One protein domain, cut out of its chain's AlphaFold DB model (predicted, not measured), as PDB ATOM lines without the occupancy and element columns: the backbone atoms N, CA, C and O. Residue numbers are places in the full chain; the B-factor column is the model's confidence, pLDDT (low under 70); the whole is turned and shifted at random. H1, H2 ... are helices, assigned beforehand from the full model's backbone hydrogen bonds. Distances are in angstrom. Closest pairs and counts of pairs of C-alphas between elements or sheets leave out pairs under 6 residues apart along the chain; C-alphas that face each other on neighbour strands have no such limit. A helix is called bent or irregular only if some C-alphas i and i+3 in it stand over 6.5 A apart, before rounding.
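What this domain is: This is residues 49 to 112 of the 112 residues of the protein "UPF0056 membrane protein" of Sulfurospirillum sp. SL2-1 (UniProt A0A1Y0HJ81). The model is a wide, open V of two helical arms: the long arm is most of H2, the shorter arm is H1, and the first residues of H2, 70 to 77, make the turn between them. H2 kinks by 100 degrees near residue 77, and the space between the arms is empty. The printed part has 64 residues with two named helices, H1 then H2 along the chain, and no named strand; the class is all helix. The whole is extended, with a radius of gyration of the C-alphas of 18.0 A, and flat, spanning 53 by 37 by 8 A.

Where its parts are: H2, the longest helix, has 42 residues, 70 to 111, and measures 45.9 A from first to last C-alpha; C-alpha 70 is at (-40.052, 49.144, -7.244) and C-alpha 111 is at (-53.825, 26.168, -44.537). H2 is irregular: the C-alphas of Leu 76 and Glu 79 are 9.6 A apart, against about 5 A in a regular helix. H1, residues 49 to 68, measures 28.4 A and begins with C-alpha 49 at (-36.150, 21.911, -21.907).

How they stand to each other: H2 and H1 meet only through their link, a tight one of one residue, Leu 69. Residues 86 to 112, of which 86 to 111 belong to H2, stand free. Residues 49 to 72 also stand free, of which 49 to 68 belong to H1 and 70 to 72 to H2. Every O i to N i+4 pair is within hydrogen-bond range in H1, and 36 of 38 are in H2.

The domain as a whole: The two C-alphas farthest apart are those of Lys 75 and Phe 112, at 53.7 A, while the first and last printed C-alphas, of Thr 49 and Phe 112, are 32.8 A apart. The printed part has no cut and ends at the chain's last residue. The mean pLDDT of the printed part is 81.4; residue 49, residues 72 to 75, residue 77 and residues 111 to 112 are under 70.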
ATOM      1  N   THR A  49     -35.393  21.618 -23.139       69.62
ATOM      2  CA  THR A  49     -36.150  21.911 -21.907       69.62
ATOM      3  C   THR A  49     -35.277  22.524 -20.801       69.62
ATOM      4  O   THR A  49     -35.710  23.455 -20.124       69.62
ATOM      5  N   GLY A  50     -34.017  22.092 -20.666       74.88
ATOM      6  CA  GLY A  50     -33.073  22.657 -19.694       74.88
ATOM      7  C   GLY A  50     -32.718  24.132 -19.941       74.88
ATOM      8  O   GLY A  50     -32.646  24.917 -18.996       74.88
ATOM      9  N   LYS A  51     -32.563  24.549 -21.207       77.94
ATOM     10  CA  LYS A  51     -32.333  25.963 -21.564       77.94
ATOM     11  C   LYS A  51     -33.580  26.813 -21.327       77.94
ATOM     12  O   LYS A  51     -33.453  27.936 -20.847       77.94
ATOM     13  N   LEU A  52     -34.765  26.277 -21.627       77.62
ATOM     14  CA  LEU A  52     -36.036  26.964 -21.371       77.62
ATOM     15  C   LEU A  52     -36.260  27.186 -19.872       77.62
ATOM     16  O   LEU A  52     -36.610  28.292 -19.468       77.62
ATOM     17  N   PHE A  53     -35.975  26.178 -19.044       81.56
ATOM     18  CA  PHE A  53     -36.015  26.310 -17.586       81.56
ATOM     19  C   PHE A  53     -35.032  27.364 -17.069       81.56
ATOM     20  O   PHE A  53     -35.402  28.190 -16.236       81.56
ATOM     21  N   GLY A  54     -33.799  27.376 -17.588       84.75
ATOM     22  CA  GLY A  54     -32.801  28.388 -17.240       84.75
ATOM     23  C   GLY A  54     -33.240  29.807 -17.612       84.75
ATOM     24  O   GLY A  54     -33.128  30.718 -16.796       84.75
ATOM     25  N   ALA A  55     -33.803  29.991 -18.811       83.25
ATOM     26  CA  ALA A  55     -34.337  31.278 -19.255       83.25
ATOM     27  C   ALA A  55     -35.533  31.739 -18.404       83.25
ATOM     28  O   ALA A  55     -35.616  32.918 -18.060       83.25
ATOM     29  N   LEU A  56     -36.425  30.820 -18.016       82.81
ATOM     30  CA  LEU A  56     -37.577  31.123 -17.165       82.81
ATOM     31  C   LEU A  56     -37.149  31.533 -15.748       82.81
ATOM     32  O   LEU A  56     -37.633  32.535 -15.228       82.81
ATOM     33  N   LEU A  57     -36.201  30.804 -15.148       86.75
ATOM     34  CA  LEU A  57     -35.625  31.159 -13.848       86.75
ATOM     35  C   LEU A  57     -34.934  32.522 -13.885       86.75
ATOM     36  O   LEU A  57     -35.108  33.321 -12.967       86.75
ATOM     37  N   LEU A  58     -34.181  32.806 -14.951       87.44
ATOM     38  CA  LEU A  58     -33.528  34.098 -15.132       87.44
ATOM     39  C   LEU A  58     -34.557  35.228 -15.269       87.44
ATOM     40  O   LEU A  58     -34.411  36.265 -14.626       87.44
ATOM     41  N   ALA A  59     -35.621  35.018 -16.050       85.25
ATOM     42  CA  ALA A  59     -36.714  35.977 -16.182       85.25
ATOM     43  C   ALA A  59     -37.383  36.253 -14.829       85.25
ATOM     44  O   ALA A  59     -37.542  37.413 -14.458       85.25
ATOM     45  N   TRP A  60     -37.690  35.213 -14.046       86.31
ATOM     46  CA  TRP A  60     -38.216  35.371 -12.687       86.31
ATOM     47  C   TRP A  60     -37.263  36.110 -11.757       86.31
ATOM     48  O   TRP A  60     -37.705  36.986 -11.017       86.31
ATOM     49  N   PHE A  61     -35.968  35.801 -11.805       90.06
ATOM     50  CA  PHE A  61     -34.971  36.487 -10.991       90.06
ATOM     51  C   PHE A  61     -34.901  37.981 -11.330       90.06
ATOM     52  O   PHE A  61     -34.911  38.826 -10.436       90.06
ATOM     53  N   ILE A  62     -34.913  38.318 -12.623       86.25
ATOM     54  CA  ILE A  62     -34.950  39.704 -13.099       86.25
ATOM     55  C   ILE A  62     -36.251  40.390 -12.664       86.25
ATOM     56  O   ILE A  62     -36.201  41.499 -12.138       86.25
ATOM     57  N   SER A  63     -37.411  39.746 -12.819       82.56
ATOM     58  CA  SER A  63     -38.698  40.295 -12.370       82.56
ATOM     59  C   SER A  63     -38.729  40.543 -10.860       82.56
ATOM     60  O   SER A  63     -39.193  41.596 -10.424       82.56
ATOM     61  N   ALA A  64     -38.194  39.619 -10.061       83.81
ATOM     62  CA  ALA A  64     -38.079  39.775  -8.614       83.81
ATOM     63  C   ALA A  64     -37.155  40.946  -8.243       83.81
ATOM     64  O   ALA A  64     -37.488  41.744  -7.367       83.81
ATOM     65  N   LEU A  65     -36.036  41.104  -8.954       86.25
ATOM     66  CA  LEU A  65     -35.118  42.226  -8.765       86.25
ATOM     67  C   LEU A  65     -35.773  43.571  -9.124       86.25
ATOM     68  O   LEU A  65     -35.616  44.548  -8.394       86.25
ATOM     69  N   ILE A  66     -36.558  43.616 -10.204       81.56
ATOM     70  CA  ILE A  66     -37.336  44.800 -10.599       81.56
ATOM     71  C   ILE A  66     -38.375  45.144  -9.526       81.56
ATOM     72  O   ILE A  66     -38.490  46.310  -9.150       81.56
ATOM     73  N   MET A  67     -39.097  44.152  -8.987       78.25
ATOM     74  CA  MET A  67     -40.019  44.374  -7.866       78.25
ATOM     75  C   MET A  67     -39.298  44.886  -6.619       78.25
ATOM     76  O   MET A  67     -39.814  45.777  -5.951       78.25
ATOM     77  N   TYR A  68     -38.102  44.378  -6.315       82.44
ATOM     78  CA  TYR A  68     -37.305  44.866  -5.188       82.44
ATOM     79  C   TYR A  68     -36.877  46.334  -5.375       82.44
ATOM     80  O   TYR A  68     -36.881  47.115  -4.425       82.44
ATOM     81  N   LEU A  69     -36.593  46.748  -6.615       78.44
ATOM     82  CA  LEU A  69     -36.304  48.141  -6.983       78.44
ATOM     83  C   LEU A  69     -37.562  49.000  -7.213       78.44
ATOM     84  O   LEU A  69     -37.432  50.195  -7.488       78.44
ATOM     85  N   SER A  70     -38.770  48.445  -7.061       72.00
ATOM     86  CA  SER A  70     -40.052  49.144  -7.244       72.00
ATOM     87  C   SER A  70     -40.143  50.510  -6.546       72.00
ATOM     88  O   SER A  70     -40.484  51.484  -7.221       72.00
ATOM     89  N   PRO A  71     -39.781  50.677  -5.254       71.31
ATOM     90  CA  PRO A  71     -39.842  51.995  -4.613       71.31
ATOM     91  C   PRO A  71     -38.881  53.018  -5.246       71.31
ATOM     92  O   PRO A  71     -39.148  54.221  -5.229       71.31
ATOM     93  N   LEU A  72     -37.783  52.554  -5.847       67.94
ATOM     94  CA  LEU A  72     -36.799  53.379  -6.550       67.94
ATOM     95  C   LEU A  72     -37.312  53.769  -7.948       67.94
ATOM     96  O   LEU A  72     -37.216  54.934  -8.335       67.94
ATOM     97  N   LEU A  73     -37.948  52.827  -8.655       66.38
ATOM     98  CA  LEU A  73     -38.659  53.066  -9.915       66.38
ATOM     99  C   LEU A  73     -39.811  54.058  -9.740       66.38
ATOM    100  O   LEU A  73     -39.923  54.995 -10.523       66.38
ATOM    101  N   TYR A  74     -40.612  53.927  -8.682       66.69
ATOM    102  CA  TYR A  74     -41.689  54.870  -8.364       66.69
ATOM    103  C   TYR A  74     -41.167  56.296  -8.165       66.69
ATOM    104  O   TYR A  74     -41.758  57.265  -8.649       66.69
ATOM    105  N   LYS A  75     -40.024  56.433  -7.484       67.50
ATOM    106  CA  LYS A  75     -39.400  57.735  -7.230       67.50
ATOM    107  C   LYS A  75     -38.804  58.355  -8.500       67.50
ATOM    108  O   LYS A  75     -38.820  59.577  -8.639       67.50
ATOM    109  N   LEU A  76     -38.312  57.521  -9.419       70.31
ATOM    110  CA  LEU A  76     -37.755  57.941 -10.706       70.31
ATOM    111  C   LEU A  76     -38.846  58.300 -11.729       70.31
ATOM    112  O   LEU A  76     -38.703  59.287 -12.447       70.31
ATOM    113  N   LEU A  77     -39.942  57.536 -11.779       68.88
ATOM    114  CA  LEU A  77     -41.005  57.701 -12.772       68.88
ATOM    115  C   LEU A  77     -42.054  58.756 -12.375       68.88
ATOM    116  O   LEU A  77     -42.670  59.335 -13.270       68.88
ATOM    117  N   ARG A  78     -42.222  59.076 -11.080       78.31
ATOM    118  CA  ARG A  78     -43.259  60.004 -10.566       78.31
ATOM    119  C   ARG A  78     -44.672  59.678 -11.112       78.31
ATOM    120  O   ARG A  78     -44.893  58.716 -11.842       78.31
ATOM    121  N   GLU A  79     -45.667  60.494 -10.769       73.81
ATOM    122  CA  GLU A  79     -47.058  60.283 -11.210       73.81
ATOM    123  C   GLU A  79     -47.239  60.394 -12.734       73.81
ATOM    124  O   GLU A  79     -47.982  59.621 -13.338       73.81
ATOM    125  N   LYS A  80     -46.525  61.321 -13.390       77.12
ATOM    126  CA  LYS A  80     -46.632  61.507 -14.847       77.12
ATOM    127  C   LYS A  80     -46.037  60.343 -15.639       77.12
ATOM    128  O   LYS A  80     -46.601  59.971 -16.666       77.12
ATOM    129  N   GLY A  81     -44.920  59.772 -15.182       81.69
ATOM    130  CA  GLY A  81     -44.305  58.619 -15.838       81.69
ATOM    131  C   GLY A  81     -45.142  57.359 -15.662       81.69
ATOM    132  O   GLY A  81     -45.297  56.612 -16.624       81.69
ATOM    133  N   LEU A  82     -45.760  57.172 -14.490       81.12
ATOM    134  CA  LEU A  82     -46.677  56.054 -14.260       81.12
ATOM    135  C   LEU A  82     -47.913  56.135 -15.172       81.12
ATOM    136  O   LEU A  82     -48.236  55.160 -15.844       81.12
ATOM    137  N   SER A  83     -48.532  57.314 -15.293       82.75
ATOM    138  CA  SER A  83     -49.680  57.517 -16.190       82.75
ATOM    139  C   SER A  83     -49.324  57.317 -17.672       82.75
ATOM    140  O   SER A  83     -50.108  56.757 -18.444       82.75
ATOM    141  N   ALA A  84     -48.122  57.731 -18.091       86.56
ATOM    142  CA  ALA A  84     -47.629  57.457 -19.440       86.56
ATOM    143  C   ALA A  84     -47.418  55.953 -19.680       86.56
ATOM    144  O   ALA A  84     -47.751  55.459 -20.756       86.56
ATOM    145  N   LEU A  85     -46.917  55.225 -18.678       84.94
ATOM    146  CA  LEU A  85     -46.724  53.775 -18.728       84.94
ATOM    147  C   LEU A  85     -48.043  53.012 -18.816       84.94
ATOM    148  O   LEU A  85     -48.155  52.118 -19.645       84.94
ATOM    149  N   GLU A  86     -49.053  53.390 -18.033       83.56
ATOM    150  CA  GLU A  86     -50.392  52.796 -18.124       83.56
ATOM    151  C   GLU A  86     -50.988  52.974 -19.523       83.56
ATOM    152  O   GLU A  86     -51.480  52.019 -20.129       83.56
ATOM    153  N   ARG A  87     -50.882  54.185 -20.084       89.56
ATOM    154  CA  ARG A  87     -51.330  54.462 -21.455       89.56
ATOM    155  C   ARG A  87     -50.545  53.662 -22.487       89.56
ATOM    156  O   ARG A  87     -51.146  53.108 -23.403       89.56
ATOM    157  N   LEU A  88     -49.223  53.588 -22.347       89.75
ATOM    158  CA  LEU A  88     -48.363  52.816 -23.239       89.75
ATOM    159  C   LEU A  88     -48.720  51.330 -23.196       89.75
ATOM    160  O   LEU A  88     -48.899  50.725 -24.247       89.75
ATOM    161  N   MET A  89     -48.879  50.760 -22.003       84.94
ATOM    162  CA  MET A  89     -49.245  49.359 -21.814       84.94
ATOM    163  C   MET A  89     -50.594  49.057 -22.474       84.94
ATOM    164  O   MET A  89     -50.707  48.078 -23.203       84.94
ATOM    165  N   GLY A  90     -51.583  49.943 -22.311       84.81
ATOM    166  CA  GLY A  90     -52.870  49.841 -23.001       84.81
ATOM    167  C   GLY A  90     -52.755  49.909 -24.529       84.81
ATOM    168  O   GLY A  90     -53.341  49.082 -25.227       84.81
ATOM    169  N   MET A  91     -51.964  50.847 -25.064       92.38
ATOM    170  CA  MET A  91     -51.725  50.962 -26.511       92.38
ATOM    171  C   MET A  91     -51.014  49.727 -27.079       92.38
ATOM    172  O   MET A  91     -51.411  49.219 -28.127       92.38
ATOM    173  N   LEU A  92     -50.003  49.212 -26.373       87.62
ATOM    174  CA  LEU A  92     -49.276  48.001 -26.754       87.62
ATOM    175  C   LEU A  92     -50.185  46.772 -26.721       87.62
ATOM    176  O   LEU A  92     -50.165  45.985 -27.660       87.62
ATOM    177  N   LEU A  93     -51.016  46.623 -25.686       86.25
ATOM    178  CA  LEU A  93     -51.981  45.527 -25.597       86.25
ATOM    179  C   LEU A  93     -52.964  45.546 -26.771       86.25
ATOM    180  O   LEU A  93     -53.224  44.494 -27.356       86.25
ATOM    181  N   LEU A  94     -53.475  46.720 -27.153       91.19
ATOM    182  CA  LEU A  94     -54.386  46.857 -28.290       91.19
ATOM    183  C   LEU A  94     -53.690  46.505 -29.611       91.19
ATOM    184  O   LEU A  94     -54.212  45.705 -30.385       91.19
ATOM    185  N   MET A  95     -52.489  47.042 -29.837       91.75
ATOM    186  CA  MET A  95     -51.677  46.736 -31.016       91.75
ATOM    187  C   MET A  95     -51.379  45.235 -31.124       91.75
ATOM    188  O   MET A  95     -51.617  44.638 -32.174       91.75
ATOM    189  N   MET A  96     -50.922  44.614 -30.035       87.06
ATOM    190  CA  MET A  96     -50.610  43.183 -29.990       87.06
ATOM    191  C   MET A  96     -51.859  42.328 -30.207       87.06
ATOM    192  O   MET A  96     -51.805  41.345 -30.938       87.06
ATOM    193  N   SER A  97     -53.000  42.722 -29.636       87.00
ATOM    194  CA  SER A  97     -54.271  42.017 -29.839       87.00
ATOM    195  C   SER A  97     -54.675  41.998 -31.315       87.00
ATOM    196  O   SER A  97     -55.037  40.947 -31.841       87.00
ATOM    197  N   VAL A  98     -54.564  43.138 -32.008       92.06
ATOM    198  CA  VAL A  98     -54.869  43.232 -33.445       92.06
ATOM    199  C   VAL A  98     -53.882  42.410 -34.276       92.06
ATOM    200  O   VAL A  98     -54.303  41.692 -35.180       92.06
ATOM    201  N   GLN A  99     -52.585  42.471 -33.962       87.56
ATOM    202  CA  GLN A  99     -51.563  41.686 -34.662       87.56
ATOM    203  C   GLN A  99     -51.811  40.178 -34.526       87.56
ATOM    204  O   GLN A  99     -51.906  39.489 -35.538       87.56
ATOM    205  N   MET A 100     -52.029  39.683 -33.306       84.88
ATOM    206  CA  MET A 100     -52.311  38.264 -33.062       84.88
ATOM    207  C   MET A 100     -53.602  37.795 -33.742       84.88
ATOM    208  O   MET A 100     -53.665  36.667 -34.231       84.88
ATOM    209  N   PHE A 101     -54.628  38.649 -33.798       87.44
ATOM    210  CA  PHE A 101     -55.863  38.342 -34.516       87.44
ATOM    211  C   PHE A 101     -55.615  38.174 -36.021       87.44
ATOM    212  O   PHE A 101     -56.046  37.184 -36.612       87.44
ATOM    213  N   ILE A 102     -54.875  39.104 -36.635       90.06
ATOM    214  CA  ILE A 102     -54.516  39.036 -38.058       90.06
ATOM    215  C   ILE A 102     -53.660  37.800 -38.346       90.06
ATOM    216  O   ILE A 102     -53.926  37.100 -39.324       90.06
ATOM    217  N   ASP A 103     -52.667  37.507 -37.506       86.19
ATOM    218  CA  ASP A 103     -51.804  36.333 -37.661       86.19
ATOM    219  C   ASP A 103     -52.605  35.027 -37.561       86.19
ATOM    220  O   ASP A 103     -52.403  34.112 -38.364       86.19
ATOM    221  N   GLY A 104     -53.581  34.963 -36.649       83.62
ATOM    222  CA  GLY A 104     -54.508  33.838 -36.536       83.62
ATOM    223  C   GLY A 104     -55.352  33.629 -37.798       83.62
ATOM    224  O   GLY A 104     -55.435  32.510 -38.306       83.62
ATOM    225  N   VAL A 105     -55.932  34.700 -38.351       89.75
ATOM    226  CA  VAL A 105     -56.732  34.626 -39.589       89.75
ATOM    227  C   VAL A 105     -55.865  34.249 -40.795       89.75
ATOM    228  O   VAL A 105     -56.259  33.400 -41.594       89.75
ATOM    229  N   ARG A 106     -54.661  34.825 -40.922       86.88
ATOM    230  CA  ARG A 106     -53.710  34.495 -41.999       86.88
ATOM    231  C   ARG A 106     -53.273  33.033 -41.962       86.88
ATOM    232  O   ARG A 106     -53.223  32.399 -43.014       86.88
ATOM    233  N   GLY A 107     -52.993  32.497 -40.774       85.31
ATOM    234  CA  GLY A 107     -52.639  31.086 -40.604       85.31
ATOM    235  C   GLY A 107     -53.755  30.138 -41.052       85.31
ATOM    236  O   GLY A 107     -53.477  29.084 -41.623       85.31
ATOM    237  N   LEU A 108     -55.015  30.538 -40.861       83.62
ATOM    238  CA  LEU A 108     -56.173  29.753 -41.281       83.62
ATOM    239  C   LEU A 108     -56.319  29.729 -42.809       83.62
ATOM    240  O   LEU A 108     -56.529  28.664 -43.376       83.62
ATOM    241  N   ILE A 109     -56.145  30.877 -43.473       87.19
ATOM    242  CA  ILE A 109     -56.283  30.995 -44.934       87.19
ATOM    243  C   ILE A 109     -55.137  30.296 -45.674       87.19
ATOM    244  O   ILE A 109     -55.395  29.680 -46.691       87.19
ATOM    245  N   HIS A 110     -53.893  30.347 -45.184       71.12
ATOM    246  CA  HIS A 110     -52.768  29.648 -45.834       71.12
ATOM    247  C   HIS A 110     -52.847  28.114 -45.692       71.12
ATOM    248  O   HIS A 110     -52.162  27.381 -46.400       71.12
ATOM    249  N   THR A 111     -53.628  27.614 -44.731       65.31
ATOM    250  CA  THR A 111     -53.825  26.168 -44.537       65.31
ATOM    251  C   THR A 111     -54.942  25.610 -45.438       65.31
ATOM    252  O   THR A 111     -55.018  24.393 -45.605       65.31
ATOM    253  N   PHE A 112     -55.777  26.477 -46.026       50.62
ATOM    254  CA  PHE A 112     -56.782  26.146 -47.046       50.62
ATOM    255  C   PHE A 112     -56.256  26.426 -48.458       50.62
ATOM    256  O   PHE A 112     -56.681  25.689 -49.375       50.62
TER     257      PHE A 112